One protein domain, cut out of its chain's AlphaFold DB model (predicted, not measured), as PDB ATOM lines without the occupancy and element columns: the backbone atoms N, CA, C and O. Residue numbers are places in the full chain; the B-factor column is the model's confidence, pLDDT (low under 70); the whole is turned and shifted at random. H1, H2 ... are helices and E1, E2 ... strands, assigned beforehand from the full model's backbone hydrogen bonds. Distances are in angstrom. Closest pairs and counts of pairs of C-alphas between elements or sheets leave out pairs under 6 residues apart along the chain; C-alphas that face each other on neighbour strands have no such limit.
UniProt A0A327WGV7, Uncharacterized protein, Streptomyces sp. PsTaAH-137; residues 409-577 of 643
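What this domain is: This is residues 409 to 577 of the 643 residues of an uncharacterized protein of Streptomyces sp. PsTaAH-137 (UniProt A0A327WGV7). A twisted sheet of five strands has two helices, H1 and H3, end to end over one face, and beyond residue 418 of E1 and before residue 452 of E4 a small head sticks out along the longest axis, made of the hairpin E2 and E3 and the loop of residues 426 to 445. A second small hairpin, E7 and E8, and the short helix H2 lie away from this sheet. The printed part has 169 residues, with nine named strands followed by three named helices; the large sheet has the order E1, E4, E9, E5, E6 and is mixed. The class is mixed, helices and strands, with 82 residues, under half, in named elements. The whole is compact, with a radius of gyration of the C-alphas of 17.2 A and spans of 52 by 35 by 28 A.

Where its parts are: In the large sheet, E1 is residues 412 to 418, 19.7 A long, and begins at C-alpha 412 at (138.693, 131.433, 126.245). E4, residues 452 to 464, is the longest strand by residues, 30.4 A from first to last C-alpha, and bends by 90 degrees at residue 461. E9 is residues 510 to 517, 21.5 A long, E5 is residues 469 to 474, 16.7 A, and E6 is residues 477 to 483, 14.3 A. The short strands are E2, residues 422 to 425, E3, residues 446 to 449, E7, residues 488 to 490, and E8, residues 497 to 499. H1 is residues 534 to 545, 15.4 A long, and begins at C-alpha 534 at (136.667, 109.806, 143.190). H2 is residues 552 to 557, and H3 is residues 567 to 575, 12.1 A long, ending at C-alpha 575 at (140.358, 137.468, 134.673).

How they stand to each other: E1 and E4 are antiparallel at 161 degrees, with N 415 and O 455 within hydrogen-bond range at 2.8 A. E4 and E9 are antiparallel at 159 degrees, with N 458 and O 513 at 2.8 A. E9 and E5 are parallel at 12 degrees, with N 471 and O 514 at 2.8 A. E5 and E6 form a hairpin, with N 472 and O 480 at 2.9 A. H1 and H3 are on the same face, which gives two layers, helices on one face of a sheet. H3, at a height over the sheet of 8.2 A, lies over E4 and runs along the strands, at 18 degrees to E4 on the local plane; the closest C-alphas of the two are those of Val 457 and Leu 568, 6.1 A apart. H1, at a height of 9.6 A, lies over E4 and only just over E9, with 3 of its C-alphas falling on E9, and runs slantwise to the strands, at 52 degrees to E4 on the local plane. H1, with residues 543 to 545 alone, and H3 touch only at their ends, the closest C-alphas being those of Arg 545 and Leu 568, 5.0 A apart. Their lines stand at a steep tilt of 38 degrees, the same way. E3 runs on into E4 across a break of 2 residues, at 51 degrees. E2 and E3 are a hairpin with N 424 and O 447 at 2.8 A, and E7 and E8 are another with N 489 and O 498 at 2.8 A. H2 is not on the large sheet and touches no helix. In H1, H2 and H3 every O i to N i+4 pair is within hydrogen-bond range.

The domain as a whole: The two C-alphas farthest apart, those of Gly 444 and Asn 507, are 53.3 A apart. The long links are E2 to E3, of 20 residues, and E9 to H1, of 16. The printed part has no cut, its mean pLDDT is 91.4, and no printed residue is under 70.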
ATOM      1  N   ILE A 409     146.914 136.092 127.535       96.38
ATOM      2  CA  ILE A 409     145.920 135.101 127.934       96.38
ATOM      3  C   ILE A 409     144.620 135.390 127.188       96.38
ATOM      4  O   ILE A 409     143.982 136.413 127.437       96.38
ATOM      5  N   SER A 410     144.203 134.472 126.312       97.75
ATOM      6  CA  SER A 410     142.882 134.535 125.675       97.75
ATOM      7  C   SER A 410     141.761 134.392 126.709       97.75
ATOM      8  O   SER A 410     141.862 133.603 127.655       97.75
ATOM      9  N   ALA A 411     140.665 135.123 126.492       98.19
ATOM     10  CA  ALA A 411     139.442 135.077 127.288       98.19
ATOM     11  C   ALA A 411     138.696 133.734 127.203       98.19
ATOM     12  O   ALA A 411     137.729 133.530 127.944       98.19
ATOM     13  N   VAL A 412     139.146 132.823 126.334       98.56
ATOM     14  CA  VAL A 412     138.693 131.433 126.245       98.56
ATOM     15  C   VAL A 412     139.910 130.506 126.234       98.56
ATOM     16  O   VAL A 412     140.872 130.726 125.509       98.56
ATOM     17  N   GLN A 413     139.867 129.447 127.039       98.25
ATOM     18  CA  GLN A 413     140.849 128.369 127.060       98.25
ATOM     19  C   GLN A 413     140.161 127.058 126.691       98.25
ATOM     20  O   GLN A 413     139.155 126.683 127.299       98.25
ATOM     21  N   ARG A 414     140.698 126.357 125.692       98.12
ATOM     22  CA  ARG A 414     140.187 125.051 125.264       98.12
ATOM     23  C   ARG A 414     140.653 123.954 126.215       98.12
ATOM     24  O   ARG A 414     141.753 124.002 126.755       98.12
ATOM     25  N   ILE A 415     139.801 122.956 126.390       98.44
ATOM     26  CA  ILE A 415     140.102 121.732 127.125       98.44
ATOM     27  C   ILE A 415     140.120 120.609 126.096       98.44
ATOM     28  O   ILE A 415     139.137 120.412 125.381       98.44
ATOM     29  N   ASP A 416     141.218 119.867 126.037       97.38
ATOM     30  CA  ASP A 416     141.295 118.606 125.308       97.38
ATOM     31  C   ASP A 416     142.322 117.699 125.983       97.38
ATOM     32  O   ASP A 416     143.530 117.909 125.892       97.38
ATOM     33  N   SER A 417     141.832 116.728 126.745       96.56
ATOM     34  CA  SER A 417     142.651 115.858 127.575       96.56
ATOM     35  C   SER A 417     142.224 114.410 127.386       96.56
ATOM     36  O   SER A 417     141.171 113.970 127.862       96.56
ATOM     37  N   THR A 418     143.063 113.653 126.684       95.50
ATOM     38  CA  THR A 418     142.905 112.204 126.541       95.50
ATOM     39  C   THR A 418     143.492 111.517 127.768       95.50
ATOM     40  O   THR A 418     144.668 111.685 128.083       95.50
ATOM     41  N   GLN A 419     142.662 110.752 128.468       91.81
ATOM     42  CA  GLN A 419     143.042 110.024 129.672       91.81
ATOM     43  C   GLN A 419     143.639 108.662 129.323       91.81
ATOM     44  O   GLN A 419     143.463 108.134 128.224       91.81
ATOM     45  N   ARG A 420     144.313 108.052 130.301       89.44
ATOM     46  CA  ARG A 420     144.814 106.682 130.170       89.44
ATOM     47  C   ARG A 420     143.664 105.716 129.879       89.44
ATOM     48  O   ARG A 420     142.603 105.798 130.495       89.44
ATOM     49  N   THR A 421     143.908 104.763 128.984       90.81
ATOM     50  CA  THR A 421     142.967 103.676 128.706       90.81
ATOM     51  C   THR A 421     142.689 102.858 129.969       90.81
ATOM     52  O   THR A 421     143.609 102.367 130.627       90.81
ATOM     53  N   VAL A 422     141.406 102.703 130.276       88.12
ATOM     54  CA  VAL A 422     140.839 101.897 131.361       88.12
ATOM     55  C   VAL A 422     139.991 100.774 130.765       88.12
ATOM     56  O   VAL A 422     139.663 100.808 129.583       88.12
ATOM     57  N   HIS A 423     139.626  99.775 131.563       87.62
ATOM     58  CA  HIS A 423     138.641  98.770 131.167       87.62
ATOM     59  C   HIS A 423     137.306  99.058 131.845       87.62
ATOM     60  O   HIS A 423     137.242  99.219 133.063       87.62
ATOM     61  N   GLU A 424     136.242  99.132 131.052       85.88
ATOM     62  CA  GLU A 424     134.864  99.233 131.517       85.88
ATOM     63  C   GLU A 424     134.226  97.846 131.552       85.88
ATOM     64  O   GLU A 424     134.250  97.118 130.563       85.88
ATOM     65  N   CYS A 425     133.605  97.504 132.675       83.19
ATOM     66  CA  CYS A 425     132.826  96.285 132.811       83.19
ATOM     67  C   CYS A 425     131.420  96.453 132.249       83.19
ATOM     68  O   CYS A 425     130.637  97.216 132.807       83.19
ATOM     69  N   LEU A 426     131.058  95.665 131.240       80.88
ATOM     70  CA  LEU A 426     129.728  95.671 130.633       80.88
ATOM     71  C   LEU A 426     128.651  95.029 131.528       80.88
ATOM     72  O   LEU A 426     127.460  95.181 131.266       80.88
ATOM     73  N   ASP A 427     129.020  94.384 132.635       75.38
ATOM     74  CA  ASP A 427     128.072  93.783 133.586       75.38
ATOM     75  C   ASP A 427     127.701  94.690 134.764       75.38
ATOM     76  O   ASP A 427     126.677  94.465 135.403       75.38
ATOM     77  N   CYS A 428     128.498  95.713 135.080       73.81
ATOM     78  CA  CYS A 428     128.177  96.635 136.184       73.81
ATOM     79  C   CYS A 428     128.535  98.107 135.929       73.81
ATOM     80  O   CYS A 428     128.251  98.976 136.754       73.81
ATOM     81  N   GLY A 429     129.215  98.404 134.821       73.81
ATOM     82  CA  GLY A 429     129.587  99.755 134.405       73.81
ATOM     83  C   GLY A 429     130.783 100.343 135.108       73.81
ATOM     84  O   GLY A 429     131.086 101.518 134.898       73.81
ATOM     85  N   ARG A 430     131.426  99.609 136.022       77.25
ATOM     86  CA  ARG A 430     132.643 100.096 136.678       77.25
ATOM     87  C   ARG A 430     133.772 100.131 135.671       77.25
ATOM     88  O   ARG A 430     133.994  99.163 134.954       77.25
ATOM     89  N   SER A 431     134.453 101.266 135.646       80.19
ATOM     90  CA  SER A 431     135.695 101.438 134.914       80.19
ATOM     91  C   SER A 431     136.854 101.334 135.897       80.19
ATOM     92  O   SER A 431     136.721 101.729 137.054       80.19
ATOM     93  N   GLY A 432     137.973 100.772 135.461       78.94
ATOM     94  CA  GLY A 432     139.154 100.613 136.299       78.94
ATOM     95  C   GLY A 432     140.395 100.258 135.492       78.94
ATOM     96  O   GLY A 432     140.374 100.236 134.262       78.94
ATOM     97  N   ALA A 433     141.495  99.986 136.188       81.69
ATOM     98  CA  ALA A 433     142.709  99.500 135.545       81.69
ATOM     99  C   ALA A 433     142.451  98.206 134.749       81.69
ATOM    100  O   ALA A 433     141.485  97.484 135.002       81.69
ATOM    101  N   SER A 434     143.328  97.926 133.781       82.06
ATOM    102  CA  SER A 434     143.283  96.682 133.005       82.06
ATOM    103  C   SER A 434     143.312  95.464 133.922       82.06
ATOM    104  O   SER A 434     144.183  95.364 134.781       82.06
ATOM    105  N   SER A 435     142.353  94.565 133.730       83.00
ATOM    106  CA  SER A 435     142.146  93.342 134.504       83.00
ATOM    107  C   SER A 435     141.401  92.342 133.620       83.00
ATOM    108  O   SER A 435     140.751  92.764 132.666       83.00
ATOM    109  N   ASP A 436     141.456  91.056 133.956       85.75
ATOM    110  CA  ASP A 436     140.654  90.011 133.302       85.75
ATOM    111  C   ASP A 436     139.255  89.878 133.934       85.75
ATOM    112  O   ASP A 436     138.339  89.311 133.342       85.75
ATOM    113  N   ILE A 437     139.076  90.425 135.144       89.81
ATOM    114  CA  ILE A 437     137.815  90.413 135.894       89.81
ATOM    115  C   ILE A 437     137.497  91.782 136.494       89.81
ATOM    116  O   ILE A 437     138.378  92.543 136.907       89.81
ATOM    117  N   CYS A 438     136.211  92.108 136.579       85.31
ATOM    118  CA  CYS A 438     135.748  93.339 137.196       85.31
ATOM    119  C   CYS A 438     135.898  93.293 138.722       85.31
ATOM    120  O   CYS A 438     135.269  92.473 139.386       85.31
ATOM    121  N   ALA A 439     136.605  94.266 139.303       83.94
ATOM    122  CA  ALA A 439     136.748  94.399 140.758       83.94
ATOM    123  C   ALA A 439     135.424  94.662 141.511       83.94
ATOM    124  O   ALA A 439     135.370  94.535 142.729       83.94
ATOM    125  N   GLY A 440     134.360  95.075 140.812       82.00
ATOM    126  CA  GLY A 440     133.059  95.357 141.424       82.00
ATOM    127  C   GLY A 440     132.117  94.162 141.488       82.00
ATOM    128  O   GLY A 440     131.480  93.954 142.515       82.00
ATOM    129  N   CYS A 441     131.979  93.425 140.383       84.50
ATOM    130  CA  CYS A 441     131.000  92.340 140.257       84.50
ATOM    131  C   CYS A 441     131.609  90.972 139.921       84.50
ATOM    132  O   CYS A 441     130.870  89.998 139.846       84.50
ATOM    133  N   GLY A 442     132.920  90.887 139.674       84.88
ATOM    134  CA  GLY A 442     133.593  89.657 139.247       84.88
ATOM    135  C   GLY A 442     133.341  89.247 137.790       84.88
ATOM    136  O   GLY A 442     133.862  88.224 137.361       84.88
ATOM    137  N   GLY A 443     132.568  90.022 137.020       83.81
ATOM    138  CA  GLY A 443     132.290  89.741 135.607       83.81
ATOM    139  C   GLY A 443     133.529  89.881 134.717       83.81
ATOM    140  O   GLY A 443     134.364  90.755 134.957       83.81
ATOM    141  N   GLY A 444     133.641  89.029 133.695       84.31
ATOM    142  CA  GLY A 444     134.754  89.023 132.732       84.31
ATOM    143  C   GLY A 444     134.496  89.822 131.449       84.31
ATOM    144  O   GLY A 444     135.379  89.928 130.606       84.31
ATOM    145  N   ASP A 445     133.294  90.382 131.275       84.44
ATOM    146  CA  ASP A 445     132.928  91.157 130.084       84.44
ATOM    147  C   ASP A 445     133.466  92.595 130.211       84.44
ATOM    148  O   ASP A 445     132.780  93.513 130.675       84.44
ATOM    149  N   LEU A 446     134.753  92.762 129.901       87.25
ATOM    150  CA  LEU A 446     135.495  94.014 130.020       87.25
ATOM    151  C   LEU A 446     135.867  94.560 128.638       87.25
ATOM    152  O   LEU A 446     136.387  93.840 127.789       87.25
ATOM    153  N   ARG A 447     135.657  95.862 128.423       87.88
ATOM    154  CA  ARG A 447     136.006  96.551 127.173       87.88
ATOM    155  C   ARG A 447     136.999  97.686 127.428       87.88
ATOM    156  O   ARG A 447     136.764  98.474 128.346       87.88
ATOM    157  N   PRO A 448     138.050  97.848 126.604       89.62
ATOM    158  CA  PRO A 448     138.909  99.019 126.686       89.62
ATOM    159  C   PRO A 448     138.122 100.301 126.379       89.62
ATOM    160  O   PRO A 448     137.298 100.364 125.464       89.62
ATOM    161  N   LEU A 449     138.403 101.338 127.156       86.88
ATOM    162  CA  LEU A 449     137.854 102.676 127.038       86.88
ATOM    163  C   LEU A 449     138.995 103.668 127.220       86.88
ATOM    164  O   LEU A 449     139.679 103.633 128.238       86.88
ATOM    165  N   THR A 450     139.149 104.601 126.288       91.00
ATOM    166  CA  THR A 450     140.062 105.740 126.432       91.00
ATOM    167  C   THR A 450     139.224 106.992 126.682       91.00
ATOM    168  O   THR A 450     138.633 107.523 125.740       91.00
ATOM    169  N   PRO A 451     139.080 107.440 127.943       92.00
ATOM    170  CA  PRO A 451     138.271 108.608 128.248       92.00
ATOM    171  C   PRO A 451     138.860 109.874 127.629       92.00
ATOM    172  O   PRO A 451     140.071 110.082 127.656       92.00
ATOM    173  N   ARG A 452     137.995 110.757 127.132       94.88
ATOM    174  CA  ARG A 452     138.361 112.113 126.718       94.88
ATOM    175  C   ARG A 452     137.594 113.108 127.575       94.88
ATOM    176  O   ARG A 452     136.397 112.929 127.803       94.88
ATOM    177  N   ILE A 453     138.292 114.134 128.038       97.88
ATOM    178  CA  ILE A 453     137.719 115.297 128.712       97.88
ATOM    179  C   ILE A 453     137.984 116.487 127.807       97.88
ATOM    180  O   ILE A 453     139.135 116.755 127.473       97.88
ATOM    181  N   TRP A 454     136.935 117.172 127.371       98.50
ATOM    182  CA  TRP A 454     137.073 118.247 126.393       98.50
ATOM    183  C   TRP A 454     136.048 119.356 126.611       98.50
ATOM    184  O   TRP A 454     135.091 119.179 127.361       98.50
ATOM    185  N   GLY A 455     136.251 120.510 125.982       98.25
ATOM    186  CA  GLY A 455     135.360 121.660 126.107       98.25
ATOM    187  C   GLY A 455     136.120 122.978 126.185       98.25
ATOM    188  O   GLY A 455     137.116 123.164 125.482       98.25
ATOM    189  N   TRP A 456     135.651 123.906 127.014       98.56
ATOM    190  CA  TRP A 456     136.273 125.219 127.174       98.56
ATOM    191  C   TRP A 456     135.952 125.867 128.528       98.56
ATOM    192  O   TRP A 456     134.893 125.640 129.111       98.56
ATOM    193  N   VAL A 457     136.859 126.721 129.002       98.75
ATOM    194  CA  VAL A 457     136.641 127.676 130.101       98.75
ATOM    195  C   VAL A 457     136.772 129.078 129.525       98.75
ATOM    196  O   VAL A 457     137.683 129.341 128.749       98.75
ATOM    197  N   GLY A 458     135.877 129.988 129.882       98.38
ATOM    198  CA  GLY A 458     135.886 131.347 129.368       98.38
ATOM    199  C   GLY A 458     135.301 132.362 130.333       98.38
ATOM    200  O   GLY A 458     134.930 132.060 131.471       98.38
ATOM    201  N   VAL A 459     135.237 133.602 129.862       98.38
ATOM    202  CA  VAL A 459     134.898 134.762 130.687       98.38
ATOM    203  C   VAL A 459     133.621 135.408 130.174       98.38
ATOM    204  O   VAL A 459     133.542 135.854 129.030       98.38
ATOM    205  N   GLN A 460     132.612 135.503 131.036       96.81
ATOM    206  CA  GLN A 460     131.387 136.230 130.725       96.81
ATOM    207  C   GLN A 460     131.620 137.731 130.629       96.81
ATOM    208  O   GLN A 460     132.437 138.315 131.350       96.81
ATOM    209  N   ARG A 461     130.814 138.381 129.790       97.75
ATOM    210  CA  ARG A 461     130.870 139.832 129.563       97.75
ATOM    211  C   ARG A 461     130.343 140.665 130.750       97.75
ATOM    212  O   ARG A 461     130.456 141.883 130.751       97.75
ATOM    213  N   TYR A 462     129.776 140.027 131.775       96.56
ATOM    214  CA  TYR A 462     129.122 140.659 132.928       96.56
ATOM    215  C   TYR A 462     129.295 139.807 134.199       96.56
ATOM    216  O   TYR A 462     129.743 138.663 134.124       96.56
ATOM    217  N   LEU A 463     128.951 140.376 135.363       95.56
ATOM    218  CA  LEU A 463     128.975 139.703 136.671       95.56
ATOM    219  C   LEU A 463     127.578 139.265 137.112       95.56
ATOM    220  O   LEU A 463     126.621 140.048 137.042       95.56
ATOM    221  N   ASP A 464     127.484 138.052 137.657       95.12
ATOM    222  CA  ASP A 464     126.232 137.503 138.167       95.12
ATOM    223  C   ASP A 464     126.435 136.601 139.394       95.12
ATOM    224  O   ASP A 464     127.438 135.902 139.521       95.12
ATOM    225  N   ARG A 465     125.461 136.587 140.313       93.62
ATOM    226  CA  ARG A 465     125.481 135.729 141.515       93.62
ATOM    227  C   ARG A 465     125.100 134.279 141.215       93.62
ATOM    228  O   ARG A 465     125.471 133.362 141.954       93.62
ATOM    229  N   ILE A 466     124.325 134.068 140.160       93.38
ATOM    230  CA  ILE A 466     123.722 132.789 139.799       93.38
ATOM    231  C   ILE A 466     124.361 132.262 138.521       93.38
ATOM    232  O   ILE A 466     124.804 131.117 138.515       93.38
ATOM    233  N   ASP A 467     124.431 133.082 137.474       94.44
ATOM    234  CA  ASP A 467     124.848 132.676 136.131       94.44
ATOM    235  C   ASP A 467     126.376 132.652 135.987       94.44
ATOM    236  O   ASP A 467     126.905 133.326 135.126       94.44
ATOM    237  N   TYR A 468     127.099 131.919 136.841       97.00
ATOM    238  CA  TYR A 468     128.536 131.629 136.701       97.00
ATOM    239  C   TYR A 468     128.863 130.240 137.264       97.00
ATOM    240  O   TYR A 468     128.096 129.713 138.071       97.00
ATOM    241  N   GLY A 469     130.005 129.674 136.879       97.88
ATOM    242  CA  GLY A 469     130.353 128.279 137.157       97.88
ATOM    243  C   GLY A 469     130.465 127.459 135.883       97.88
ATOM    244  O   GLY A 469     130.177 127.945 134.789       97.88
ATOM    245  N   LEU A 470     130.921 126.220 136.022       98.62
ATOM    246  CA  LEU A 470     131.159 125.340 134.883       98.62
ATOM    247  C   LEU A 470     129.997 124.359 134.731       98.62
ATOM    248  O   LEU A 470     129.508 123.788 135.704       98.62
ATOM    249  N   ASP A 471     129.545 124.179 133.497       98.62
ATOM    250  CA  ASP A 471     128.577 123.157 133.135       98.62
ATOM    251  C   ASP A 471     129.320 121.860 132.791       98.62
ATOM    252  O   ASP A 471     130.215 121.863 131.945       98.62
ATOM    253  N   PHE A 472     128.932 120.743 133.409       98.44
ATOM    254  CA  PHE A 472     129.494 119.423 133.118       98.44
ATOM    255  C   PHE A 472     128.487 118.570 132.357       98.44
ATOM    256  O   PHE A 472     127.349 118.389 132.800       98.44
ATOM    257  N   TYR A 473     128.918 118.033 131.222       97.12
ATOM    258  CA  TYR A 473     128.092 117.334 130.254       97.12
ATOM    259  C   TYR A 473     128.365 115.833 130.235       97.12
ATOM    260  O   TYR A 473     129.504 115.386 130.366       97.12
ATOM    261  N   SER A 474     127.306 115.070 129.980       92.25
ATOM    262  CA  SER A 474     127.371 113.670 129.573       92.25
ATOM    263  C   SER A 474     126.460 113.466 128.366       92.25
ATOM    264  O   SER A 474     125.278 113.809 128.408       92.25
ATOM    265  N   ASN A 475     127.020 112.949 127.274       88.25
ATOM    266  CA  ASN A 475     126.343 112.659 126.010       88.25
ATOM    267  C   ASN A 475     125.530 113.854 125.476       88.25
ATOM    268  O   ASN A 475     124.377 113.723 125.070       88.25
ATOM    269  N   GLY A 476     126.132 115.046 125.513       90.81
ATOM    270  CA  GLY A 476     125.527 116.285 125.007       90.81
ATOM    271  C   GLY A 476     124.533 116.964 125.956       90.81
ATOM    272  O   GLY A 476     124.060 118.057 125.652       90.81
ATOM    273  N   ARG A 477     124.253 116.392 127.130       93.88
ATOM    274  CA  ARG A 477     123.360 116.981 128.133       93.88
ATOM    275  C   ARG A 477     124.129 117.468 129.361       93.88
ATOM    276  O   ARG A 477     124.966 116.739 129.884       93.88
ATOM    277  N   LYS A 478     123.783 118.648 129.886       97.38
ATOM    278  CA  LYS A 478     124.267 119.115 131.197       97.38
ATOM    279  C   LYS A 478     123.738 118.230 132.327       97.38
ATOM    280  O   LYS A 478     122.526 118.061 132.471       97.38
ATOM    281  N   ILE A 479     124.650 117.722 133.148       96.25
ATOM    282  CA  ILE A 479     124.363 116.975 134.378       96.25
ATOM    283  C   ILE A 479     124.527 117.887 135.587       96.25
ATOM    284  O   ILE A 479     123.611 118.014 136.394       96.25
ATOM    285  N   LEU A 480     125.664 118.583 135.668       97.38
ATOM    286  CA  LEU A 480     125.879 119.652 136.636       97.38
ATOM    287  C   LEU A 480     125.787 120.983 135.900       97.38
ATOM    288  O   LEU A 480     126.511 121.203 134.932       97.38
ATOM    289  N   THR A 481     124.890 121.860 136.343       96.62
ATOM    290  CA  THR A 481     124.721 123.188 135.744       96.62
ATOM    291  C   THR A 481     125.345 124.248 136.631       96.62
ATOM    292  O   THR A 481     124.952 124.350 137.796       96.62
ATOM    293  N   ARG A 482     126.217 125.092 136.073       97.00
ATOM    294  CA  ARG A 482     126.856 126.219 136.765       97.00
ATOM    295  C   ARG A 482     127.486 125.771 138.082       97.00
ATOM    296  O   ARG A 482     127.295 126.407 139.120       97.00
ATOM    297  N   ASP A 483     128.181 124.636 138.053       97.31
ATOM    298  CA  ASP A 483     128.822 124.095 139.240       97.31
ATOM    299  C   ASP A 483     129.930 125.048 139.695       97.31
ATOM    300  O   ASP A 483     130.785 125.478 138.915       97.31
ATOM    301  N   LYS A 484     129.859 125.418 140.975       96.25
ATOM    302  CA  LYS A 484     130.788 126.350 141.624       96.25
ATOM    303  C   LYS A 484     131.819 125.623 142.477       96.25
ATOM    304  O   LYS A 484     132.811 126.235 142.852       96.25
ATOM    305  N   LYS A 485     131.624 124.325 142.746       95.31
ATOM    306  CA  LYS A 485     132.547 123.526 143.560       95.31
ATOM    307  C   LYS A 485     133.899 123.371 142.881       95.31
ATOM    308  O   LYS A 485     134.905 123.235 143.559       95.31
ATOM    309  N   ILE A 486     133.950 123.463 141.553       95.56
ATOM    310  CA  ILE A 486     135.211 123.504 140.798       95.56
ATOM    311  C   ILE A 486     136.112 124.706 141.154       95.56
ATOM    312  O   ILE A 486     137.297 124.700 140.832       95.56
ATOM    313  N   PHE A 487     135.580 125.733 141.824       96.31
ATOM    314  CA  PHE A 487     136.354 126.863 142.344       96.31
ATOM    315  C   PHE A 487     136.823 126.680 143.791       96.31
ATOM    316  O   PHE A 487     137.511 127.551 144.323       96.31
ATOM    317  N   GLU A 488     136.448 125.579 144.437       95.31
ATOM    318  CA  GLU A 488     136.968 125.197 145.742       95.31
ATOM    319  C   GLU A 488     138.228 124.349 145.539       95.31
ATOM    320  O   GLU A 488     138.258 123.430 144.715       95.31
ATOM    321  N   TRP A 489     139.284 124.647 146.288       94.31
ATOM    322  CA  TRP A 489     140.407 123.734 146.439       94.31
ATOM    323  C   TRP A 489     140.170 122.856 147.659       94.31
ATOM    324  O   TRP A 489     139.819 123.357 148.725       94.31
ATOM    325  N   ARG A 490     140.354 121.548 147.495       90.56
ATOM    326  CA  ARG A 490     140.351 120.601 148.605       90.56
ATOM    327  C   ARG A 490     141.769 120.144 148.863       90.56
ATOM    328  O   ARG A 490     142.442 119.685 147.943       90.56
ATOM    329  N   ASP A 491     142.175 120.281 150.108       87.50
ATOM    330  CA  ASP A 491     143.406 119.708 150.610       87.50
ATOM    331  C   ASP A 491     143.177 118.210 150.861       87.50
ATOM    332  O   ASP A 491     142.305 117.838 151.652       87.50
ATOM    333  N   ASP A 492     143.906 117.349 150.147       83.00
ATOM    334  CA  ASP A 492     143.790 115.894 150.293       83.00
ATOM    335  C   ASP A 492     144.301 115.419 151.674       83.00
ATOM    336  O   ASP A 492     143.834 114.387 152.157       83.00
ATOM    337  N   ASP A 493     145.189 116.175 152.337       84.25
ATOM    338  CA  ASP A 493     145.762 115.809 153.639       84.25
ATOM    339  C   ASP A 493     144.824 116.173 154.800       84.25
ATOM    340  O   ASP A 493     144.631 115.391 155.732       84.25
ATOM    341  N   THR A 494     144.212 117.363 154.753       86.06
ATOM    342  CA  THR A 494     143.337 117.862 155.834       86.06
ATOM    343  C   THR A 494     141.846 117.658 155.565       86.06
ATOM    344  O   THR A 494     141.027 117.772 156.481       86.06
ATOM    345  N   GLY A 495     141.460 117.384 154.316       83.88
ATOM    346  CA  GLY A 495     140.068 117.280 153.874       83.88
ATOM    347  C   GLY A 495     139.306 118.611 153.856       83.88
ATOM    348  O   GLY A 495     138.109 118.624 153.548       83.88
ATOM    349  N   GLN A 496     139.962 119.729 154.188       87.94
ATOM    350  CA  GLN A 496     139.341 121.049 154.200       87.94
ATOM    351  C   GLN A 496     139.131 121.568 152.776       87.94
ATOM    352  O   GLN A 496     139.967 121.381 151.893       87.94
ATOM    353  N   ALA A 497     137.988 122.222 152.559       91.62
ATOM    354  CA  ALA A 497     137.666 122.892 151.307       91.62
ATOM    355  C   ALA A 497     137.808 124.406 151.484       91.62
ATOM    356  O   ALA A 497     137.195 124.983 152.384       91.62
ATOM    357  N   GLU A 498     138.571 125.049 150.606       92.19
ATOM    358  CA  GLU A 498     138.726 126.498 150.564       92.19
ATOM    359  C   GLU A 498     138.186 127.058 149.248       92.19
ATOM    360  O   GLU A 498     138.620 126.678 148.161       92.19
ATOM    361  N   LEU A 499     137.243 127.998 149.342       93.88
ATOM    362  CA  LEU A 499     136.737 128.731 148.186       93.88
ATOM    363  C   LEU A 499     137.827 129.664 147.641       93.88
ATOM    364  O   LEU A 499     138.292 130.546 148.357       93.88
ATOM    365  N   GLU A 500     138.186 129.533 146.364       94.50
ATOM    366  CA  GLU A 500     139.204 130.389 145.735       94.50
ATOM    367  C   GLU A 500     138.631 131.406 144.746       94.50
ATOM    368  O   GLU A 500     139.276 132.415 144.459       94.50
ATOM    369  N   TYR A 501     137.420 131.175 144.236       95.25
ATOM    370  CA  TYR A 501     136.730 132.102 143.345       95.25
ATOM    371  C   TYR A 501     135.211 132.067 143.570       95.25
ATOM    372  O   TYR A 501     134.643 130.978 143.625       95.25
ATOM    373  N   PRO A 502     134.519 133.221 143.632       91.88
ATOM    374  CA  PRO A 502     135.025 134.583 143.445       91.88
ATOM    375  C   PRO A 502     135.296 135.305 144.777       91.88
ATOM    376  O   PRO A 502     134.392 135.909 145.353       91.88
ATOM    377  N   LEU A 503     136.542 135.291 145.263       86.94
ATOM    378  CA  LEU A 503     136.895 135.965 146.521       86.94
ATOM    379  C   LEU A 503     136.934 137.489 146.371       86.94
ATOM    380  O   LEU A 503     136.418 138.220 147.214       86.94
ATOM    381  N   GLU A 504     137.499 137.978 145.269       76.50
ATOM    382  CA  GLU A 504     137.721 139.405 145.025       76.50
ATOM    383  C   GLU A 504     136.431 140.184 144.717       76.50
ATOM    384  O   GLU A 504     136.449 141.411 144.629       76.50
ATOM    385  N   LEU A 505     135.306 139.486 144.529       75.00
ATOM    386  CA  LEU A 505     134.070 140.058 143.983       75.00
ATOM    387  C   LEU A 505     132.982 140.254 145.041       75.00
ATOM    388  O   LEU A 505     131.925 140.818 144.740       75.00
ATOM    389  N   GLY A 506     133.233 139.817 146.279       73.88
ATOM    390  CA  GLY A 506     132.301 139.922 147.398       73.88
ATOM    391  C   GLY A 506     130.897 139.446 147.019       73.88
ATOM    392  O   GLY A 506     130.698 138.358 146.483       73.88
ATOM    393  N   ASN A 507     129.898 140.297 147.241       76.31
ATOM    394  CA  ASN A 507     128.508 139.981 146.926       76.31
ATOM    395  C   ASN A 507     128.134 140.184 145.441       76.31
ATOM    396  O   ASN A 507     126.952 140.097 145.117       76.31
ATOM    397  N   ARG A 508     129.065 140.488 144.527       83.00
ATOM    398  CA  ARG A 508     128.749 140.734 143.103       83.00
ATOM    399  C   ARG A 508     128.645 139.450 142.275       83.00
ATOM    400  O   ARG A 508     128.050 139.481 141.200       83.00
ATOM    401  N   GLY A 509     129.137 138.328 142.801       90.50
ATOM    402  CA  GLY A 509     129.144 137.038 142.110       90.50
ATOM    403  C   GLY A 509     130.360 136.857 141.204       90.50
ATOM    404  O   GLY A 509     131.385 137.486 141.433       90.50
ATOM    405  N   GLY A 510     130.262 135.981 140.204       95.50
ATOM    406  CA  GLY A 510     131.365 135.611 139.314       95.50
ATOM    407  C   GLY A 510     131.067 135.862 137.835       95.50
ATOM    408  O   GLY A 510     129.975 136.280 137.457       95.50
ATOM    409  N   ARG A 511     132.069 135.591 136.994       96.88
ATOM    410  CA  ARG A 511     132.015 135.645 135.521       96.88
ATOM    411  C   ARG A 511     132.729 134.493 134.820       96.88
ATOM    412  O   ARG A 511     132.539 134.348 133.618       96.88
ATOM    413  N   ILE A 512     133.530 133.689 135.518       98.31
ATOM    414  CA  ILE A 512     134.158 132.510 134.906       98.31
ATOM    415  C   ILE A 512     133.083 131.444 134.669       98.31
ATOM    416  O   ILE A 512     132.331 131.094 135.584       98.31
ATOM    417  N   VAL A 513     133.008 130.958 133.433       98.62
ATOM    418  CA  VAL A 513     132.086 129.906 132.987       98.62
ATOM    419  C   VAL A 513     132.808 128.899 132.116       98.62
ATOM    420  O   VAL A 513     133.905 129.163 131.640       98.62
ATOM    421  N   GLY A 514     132.194 127.750 131.874       98.31
ATOM    422  CA  GLY A 514     132.737 126.789 130.927       98.31
ATOM    423  C   GLY A 514     131.759 125.682 130.596       98.31
ATOM    424  O   GLY A 514     130.767 125.488 131.297       98.31
ATOM    425  N   GLU A 515     132.073 124.958 129.534       98.44
ATOM    426  CA  GLU A 515     131.421 123.712 129.146       98.44
ATOM    427  C   GLU A 515     132.486 122.612 129.214       98.44
ATOM    428  O   GLU A 515     133.532 122.732 128.580       98.44
ATOM    429  N   VAL A 516     132.242 121.556 129.991       98.69
ATOM    430  CA  VAL A 516     133.165 120.424 130.150       98.69
ATOM    431  C   VAL A 516     132.433 119.128 129.840       98.69
ATOM    432  O   VAL A 516     131.484 118.765 130.526       98.69
ATOM    433  N   HIS A 517     132.880 118.405 128.825       98.06
ATOM    434  CA  HIS A 517     132.328 117.125 128.408       98.06
ATOM    435  C   HIS A 517     133.107 115.974 129.042       98.06
ATOM    436  O   HIS A 517     134.319 115.841 128.855       98.06
ATOM    437  N   CYS A 518     132.396 115.130 129.788       94.75
ATOM    438  CA  CYS A 518     132.935 113.977 130.501       94.75
ATOM    439  C   CYS A 518     132.020 112.752 130.328       94.75
ATOM    440  O   CYS A 518     131.623 112.092 131.286       94.75
ATOM    441  N   ASP A 519     131.735 112.410 129.067       89.94
ATOM    442  CA  ASP A 519     130.766 111.377 128.640       89.94
ATOM    443  C   ASP A 519     131.044 109.964 129.183       89.94
ATOM    444  O   ASP A 519     130.184 109.085 129.156       89.94
ATOM    445  N   HIS A 520     132.259 109.733 129.676       86.56
ATOM    446  CA  HIS A 520     132.677 108.470 130.270       86.56
ATOM    447  C   HIS A 520     132.241 108.293 131.728       86.56
ATOM    448  O   HIS A 520     132.274 107.165 132.225       86.56
ATOM    449  N   LEU A 521     131.873 109.374 132.420       87.56
ATOM    450  CA  LEU A 521     131.399 109.305 133.794       87.56
ATOM    451  C   LEU A 521     129.969 108.777 133.842       87.56
ATOM    452  O   LEU A 521     129.117 109.127 133.024       87.56
ATOM    453  N   ARG A 522     129.684 107.964 134.861       85.19
ATOM    454  CA  ARG A 522     128.317 107.519 135.126       85.19
ATOM    455  C   ARG A 522     127.507 108.632 135.765       85.19
ATOM    456  O   ARG A 522     127.979 109.314 136.670       85.19
ATOM    457  N   VAL A 523     126.257 108.734 135.349       87.25
ATOM    458  CA  VAL A 523     125.282 109.695 135.862       87.25
ATOM    459  C   VAL A 523     124.361 108.998 136.866       87.25
ATOM    460  O   VAL A 523     124.086 107.802 136.742       87.25
ATOM    461  N   THR A 524     123.907 109.720 137.889       87.56
ATOM    462  CA  THR A 524     122.906 109.217 138.835       87.56
ATOM    463  C   THR A 524     121.560 108.976 138.139       87.56
ATOM    464  O   THR A 524     121.249 109.610 137.130       87.56
ATOM    465  N   PRO A 525     120.692 108.104 138.677       85.88
ATOM    466  CA  PRO A 525     119.370 107.845 138.094       85.88
ATOM    467  C   PRO A 525     118.490 109.102 137.963       85.88
ATOM    468  O   PRO A 525     117.670 109.192 137.053       85.88
ATOM    469  N   THR A 526     118.682 110.091 138.834       89.56
ATOM    470  CA  THR A 526     117.989 111.391 138.845       89.56
ATOM    471  C   THR A 526     118.556 112.398 137.833       89.56
ATOM    472  O   THR A 526     117.904 113.404 137.534       89.56
ATOM    473  N   MET A 527     119.718 112.093 137.240       90.19
ATOM    474  CA  MET A 527     120.412 112.874 136.206       90.19
ATOM    475  C   MET A 527     120.744 114.315 136.599       90.19
ATOM    476  O   MET A 527     120.617 115.244 135.802       90.19
ATOM    477  N   ASP A 528     121.142 114.489 137.850       92.19
ATOM    478  CA  ASP A 528     121.534 115.757 138.470       92.19
ATOM    479  C   ASP A 528     122.906 115.682 139.156       92.19
ATOM    480  O   ASP A 528     123.377 116.664 139.724       92.19
ATOM    481  N   ALA A 529     123.559 114.520 139.095       93.12
ATOM    482  CA  ALA A 529     124.897 114.307 139.607       93.12
ATOM    483  C   ALA A 529     125.610 113.192 138.837       93.12
ATOM    484  O   ALA A 529     124.993 112.349 138.180       93.12
ATOM    485  N   PHE A 530     126.932 113.161 138.959       91.50
ATOM    486  CA  PHE A 530     127.714 111.989 138.590       91.50
ATOM    487  C   PHE A 530     127.743 110.999 139.756       91.50
ATOM    488  O   PHE A 530     127.745 111.385 140.926       91.50
ATOM    489  N   ALA A 531     127.744 109.707 139.435       85.38
ATOM    490  CA  ALA A 531     127.910 108.659 140.428       85.38
ATOM    491  C   ALA A 531     129.279 108.793 141.112       85.38
ATOM    492  O   ALA A 531     130.250 109.238 140.501       85.38
ATOM    493  N   HIS A 532     129.359 108.377 142.374       81.69
ATOM    494  CA  HIS A 532     130.588 108.492 143.149       81.69
ATOM    495  C   HIS A 532     131.708 107.616 142.557       81.69
ATOM    496  O   HIS A 532     131.679 106.390 142.666       81.69
ATOM    497  N   ASP A 533     132.680 108.271 141.926       84.06
ATOM    498  CA  ASP A 533     133.942 107.709 141.446       84.06
ATOM    499  C   ASP A 533     135.044 108.764 141.658       84.06
ATOM    500  O   ASP A 533     135.261 109.623 140.796       84.06
ATOM    501  N   PRO A 534     135.699 108.771 142.835       85.06
ATOM    502  CA  PRO A 534     136.667 109.806 143.190       85.06
ATOM    503  C   PRO A 534     137.844 109.897 142.224       85.06
ATOM    504  O   PRO A 534     138.339 110.991 141.980       85.06
ATOM    505  N   ALA A 535     138.297 108.769 141.672       85.69
ATOM    506  CA  ALA A 535     139.439 108.746 140.766       85.69
ATOM    507  C   ALA A 535     139.076 109.368 139.414       85.69
ATOM    508  O   ALA A 535     139.777 110.265 138.944       85.69
ATOM    509  N   ALA A 536     137.954 108.950 138.820       88.06
ATOM    510  CA  ALA A 536     137.510 109.500 137.544       88.06
ATOM    511  C   ALA A 536     137.123 110.985 137.667       88.06
ATOM    512  O   ALA A 536     137.472 111.791 136.806       88.06
ATOM    513  N   TRP A 537     136.466 111.374 138.765       92.25
ATOM    514  CA  TRP A 537     136.144 112.779 139.022       92.25
ATOM    515  C   TRP A 537     137.397 113.630 139.260       92.25
ATOM    516  O   TRP A 537     137.493 114.731 138.720       92.25
ATOM    517  N   ARG A 538     138.392 113.121 140.002       92.00
ATOM    518  CA  ARG A 538     139.674 113.816 140.198       92.00
ATOM    519  C   ARG A 538     140.377 114.074 138.866       92.00
ATOM    520  O   ARG A 538     140.821 115.193 138.651       92.00
ATOM    521  N   ALA A 539     140.387 113.108 137.944       93.31
ATOM    522  CA  ALA A 539     140.954 113.304 136.607       93.31
ATOM    523  C   ALA A 539     140.254 114.436 135.826       93.31
ATOM    524  O   ALA A 539     140.917 115.232 135.161       93.31
ATOM    525  N   VAL A 540     138.925 114.565 135.949       96.38
ATOM    526  CA  VAL A 540     138.179 115.709 135.390       96.38
ATOM    527  C   VAL A 540     138.617 117.023 136.028       96.38
ATOM    528  O   VAL A 540     138.922 117.977 135.313       96.38
ATOM    529  N   VAL A 541     138.679 117.081 137.360       96.00
ATOM    530  CA  VAL A 541     139.108 118.288 138.077       96.00
ATOM    531  C   VAL A 541     140.533 118.676 137.687       96.00
ATOM    532  O   VAL A 541     140.771 119.836 137.380       96.00
ATOM    533  N   GLU A 542     141.470 117.735 137.625       95.38
ATOM    534  CA  GLU A 542     142.860 117.999 137.244       95.38
ATOM    535  C   GLU A 542     142.991 118.481 135.794       95.38
ATOM    536  O   GLU A 542     143.721 119.439 135.541       95.38
ATOM    537  N   ALA A 543     142.246 117.896 134.851       97.25
ATOM    538  CA  ALA A 543     142.265 118.319 133.448       97.25
ATOM    539  C   ALA A 543     141.772 119.764 133.251       97.25
ATOM    540  O   ALA A 543     142.238 120.466 132.353       97.25
ATOM    541  N   VAL A 544     140.830 120.217 134.084       98.12
ATOM    542  CA  VAL A 544     140.220 121.552 133.976       98.12
ATOM    543  C   VAL A 544     140.937 122.580 134.849       98.12
ATOM    544  O   VAL A 544     141.301 123.657 134.379       98.12
ATOM    545  N   ARG A 545     141.097 122.252 136.133       96.62
ATOM    546  CA  ARG A 545     141.529 123.121 137.238       96.62
ATOM    547  C   ARG A 545     143.012 122.962 137.579       96.62
ATOM    548  O   ARG A 545     143.577 123.825 138.255       96.62
ATOM    549  N   GLY A 546     143.648 121.880 137.135       95.06
ATOM    550  CA  GLY A 546     145.002 121.520 137.543       95.06
ATOM    551  C   GLY A 546     145.076 121.030 138.991       95.06
ATOM    552  O   GLY A 546     144.120 121.126 139.763       95.06
ATOM    553  N   THR A 547     146.247 120.518 139.360       92.12
ATOM    554  CA  THR A 547     146.564 120.097 140.731       92.12
ATOM    555  C   THR A 547     146.817 121.307 141.630       92.12
ATOM    556  O   THR A 547     147.302 122.330 141.148       92.12
ATOM    557  N   GLY A 548     146.544 121.207 142.937       92.75
ATOM    558  CA  GLY A 548     146.842 122.251 143.937       92.75
ATOM    559  C   GLY A 548     146.010 123.540 143.821       92.75
ATOM    560  O   GLY A 548     145.129 123.622 142.975       92.75
ATOM    561  N   PRO A 549     146.262 124.587 144.622       94.50
ATOM    562  CA  PRO A 549     145.461 125.819 144.608       94.50
ATOM    563  C   PRO A 549     145.518 126.624 143.290       94.50
ATOM    564  O   PRO A 549     146.526 126.584 142.574       94.50
ATOM    565  N   LEU A 550     144.449 127.373 142.977       95.56
ATOM    566  CA  LEU A 550     144.370 128.346 141.876       95.56
ATOM    567  C   LEU A 550     145.151 129.624 142.210       95.56
ATOM    568  O   LEU A 550     145.802 130.200 141.335       95.56
ATOM    569  N   ARG A 551     145.097 130.079 143.469       93.00
ATOM    570  CA  ARG A 551     145.728 131.332 143.913       93.00
ATOM    571  C   ARG A 551     147.256 131.208 143.924       93.00
ATOM    572  O   ARG A 551     147.782 130.419 144.708       93.00
ATOM    573  N   PRO A 552     148.006 132.023 143.149       91.12
ATOM    574  CA  PRO A 552     149.461 131.874 143.033       91.12
ATOM    575  C   PRO A 552     150.229 131.974 144.355       91.12
ATOM    576  O   PRO A 552     151.150 131.198 144.579       91.12
ATOM    577  N   GLN A 553     149.852 132.911 145.231       90.12
ATOM    578  CA  GLN A 553     150.506 133.085 146.536       90.12
ATOM    579  C   GLN A 553     150.233 131.893 147.456       90.12
ATOM    580  O   GLN A 553     151.156 131.347 148.047       90.12
ATOM    581  N   TYR A 554     148.979 131.441 147.519       91.19
ATOM    582  CA  TYR A 554     148.599 130.299 148.347       91.19
ATOM    583  C   TYR A 554     149.243 128.994 147.858       91.19
ATOM    584  O   TYR A 554     149.759 128.205 148.644       91.19
ATOM    585  N   ARG A 555     149.327 128.823 146.535       92.69
ATOM    586  CA  ARG A 555     150.063 127.737 145.888       92.69
ATOM    587  C   ARG A 555     151.545 127.711 146.296       92.69
ATOM    588  O   ARG A 555     152.051 126.650 146.646       92.69
ATOM    589  N   GLN A 556     152.219 128.866 146.296       91.31
ATOM    590  CA  GLN A 556     153.612 128.985 146.754       91.31
ATOM    591  C   GLN A 556     153.763 128.657 148.245       91.31
ATOM    592  O   GLN A 556     154.695 127.948 148.612       91.31
ATOM    593  N   MET A 557     152.841 129.128 149.093       91.50
ATOM    594  CA  MET A 557     152.848 128.831 150.534       91.50
ATOM    595  C   MET A 557     152.749 127.330 150.826       91.50
ATOM    596  O   MET A 557     153.360 126.854 151.775       91.50
ATOM    597  N   LEU A 558     152.016 126.589 149.995       90.75
ATOM    598  CA  LEU A 558     151.848 125.140 150.102       90.75
ATOM    599  C   LEU A 558     152.927 124.336 149.351       90.75
ATOM    600  O   LEU A 558     152.769 123.140 149.136       90.75
ATOM    601  N   GLY A 559     154.022 124.975 148.926       90.81
ATOM    602  CA  GLY A 559     155.192 124.284 148.372       90.81
ATOM    603  C   GLY A 559     155.068 123.829 146.914       90.81
ATOM    604  O   GLY A 559     155.945 123.124 146.414       90.81
ATOM    605  N   TYR A 560     154.029 124.243 146.188       90.31
ATOM    606  CA  TYR A 560     153.923 123.957 144.757       90.31
ATOM    607  C   TYR A 560     154.889 124.852 143.966       90.31
ATOM    608  O   TYR A 560     154.770 126.079 143.965       90.31
ATOM    609  N   SER A 561     155.830 124.231 143.251       83.75
ATOM    610  CA  SER A 561     156.951 124.914 142.587       83.75
ATOM    611  C   SER A 561     156.611 125.553 141.234       83.75
ATOM    612  O   SER A 561     157.281 126.496 140.816       83.75
ATOM    613  N   SER A 562     155.572 125.076 140.543       88.00
ATOM    614  CA  SER A 562     155.175 125.556 139.213       88.00
ATOM    615  C   SER A 562     153.888 126.391 139.245       88.00
ATOM    616  O   SER A 562     152.998 126.116 140.055       88.00
ATOM    617  N   PRO A 563     153.724 127.395 138.361       89.94
ATOM    618  CA  PRO A 563     152.439 128.065 138.159       89.94
ATOM    619  C   PRO A 563     151.346 127.085 137.713       89.94
ATOM    620  O   PRO A 563     151.621 126.117 137.008       89.94
ATOM    621  N   ASN A 564     150.091 127.354 138.083       94.50
ATOM    622  CA  ASN A 564     148.960 126.589 137.564       94.50
ATOM    623  C   ASN A 564     148.634 127.048 136.132       94.50
ATOM    624  O   ASN A 564     148.106 128.143 135.937       94.50
ATOM    625  N   THR A 565     148.964 126.202 135.156       94.62
ATOM    626  CA  THR A 565     148.779 126.436 133.715       94.62
ATOM    627  C   THR A 565     147.581 125.689 133.124       94.62
ATOM    628  O   THR A 565     147.406 125.674 131.908       94.62
ATOM    629  N   SER A 566     146.743 125.067 133.962       97.19
ATOM    630  CA  SER A 566     145.490 124.452 133.505       97.19
ATOM    631  C   SER A 566     144.563 125.488 132.846       97.19
ATOM    632  O   SER A 566     144.699 126.684 133.126       97.19
ATOM    633  N   PRO A 567     143.584 125.073 132.020       98.31
ATOM    634  CA  PRO A 567     142.644 125.998 131.383       98.31
ATOM    635  C   PRO A 567     141.977 126.966 132.372       98.31
ATOM    636  O   PRO A 567     141.974 128.180 132.157       98.31
ATOM    637  N   LEU A 568     141.477 126.459 133.504       98.44
ATOM    638  CA  LEU A 568     140.880 127.300 134.539       98.44
ATOM    639  C   LEU A 568     141.931 128.099 135.321       98.44
ATOM    640  O   LEU A 568     141.679 129.262 135.622       98.44
ATOM    641  N   GLY A 569     143.111 127.543 135.614       97.31
ATOM    642  CA  GLY A 569     144.208 128.283 136.255       97.31
ATOM    643  C   GLY A 569     144.656 129.501 135.442       97.31
ATOM    644  O   GLY A 569     144.835 130.595 135.983       97.31
ATOM    645  N   THR A 570     144.754 129.337 134.128       97.38
ATOM    646  CA  THR A 570     145.094 130.389 133.168       97.38
ATOM    647  C   THR A 570     144.013 131.477 133.125       97.38
ATOM    648  O   THR A 570     144.327 132.652 133.338       97.38
ATOM    649  N   ILE A 571     142.731 131.109 132.976       97.88
ATOM    650  CA  ILE A 571     141.611 132.072 133.028       97.88
ATOM    651  C   ILE A 571     141.548 132.793 134.381       97.88
ATOM    652  O   ILE A 571     141.418 134.016 134.433       97.88
ATOM    653  N   PHE A 572     141.671 132.065 135.490       97.00
ATOM    654  CA  PHE A 572     141.645 132.628 136.840       97.00
ATOM    655  C   PHE A 572     142.741 133.683 137.039       97.00
ATOM    656  O   PHE A 572     142.510 134.739 137.632       97.00
ATOM    657  N   ASN A 573     143.942 133.431 136.519       94.56
ATOM    658  CA  ASN A 573     145.054 134.364 136.644       94.56
ATOM    659  C   ASN A 573     144.841 135.666 135.865       94.56
ATOM    660  O   ASN A 573     145.138 136.733 136.405       94.56
ATOM    661  N   GLY A 574     144.290 135.582 134.652       95.12
ATOM    662  CA  GLY A 574     144.018 136.750 133.813       95.12
ATOM    663  C   GLY A 574     142.774 137.546 134.219       95.12
ATOM    664  O   GLY A 574     142.786 138.767 134.128       95.12
ATOM    665  N   PHE A 575     141.712 136.885 134.694       95.88
ATOM    666  CA  PHE A 575     140.358 137.468 134.673       95.88
ATOM    667  C   PHE A 575     139.588 137.447 135.999       95.88
ATOM    668  O   PHE A 575     138.423 137.850 136.031       95.88
ATOM    669  N   ARG A 576     140.180 136.978 137.108       93.38
ATOM    670  CA  ARG A 576     139.459 136.941 138.398       93.38
ATOM    671  C   ARG A 576     139.141 138.327 138.968       93.38
ATOM    672  O   ARG A 576     138.149 138.478 139.675       93.38
ATOM    673  N   ARG A 577     139.981 139.321 138.666       92.50
ATOM    674  CA  ARG A 577     139.790 140.715 139.082       92.50
ATOM    675  C   ARG A 577     138.796 141.419 138.166       92.50
ATOM    676  O   ARG A 577     138.616 141.030 137.016       92.50
TER     677      ARG A 577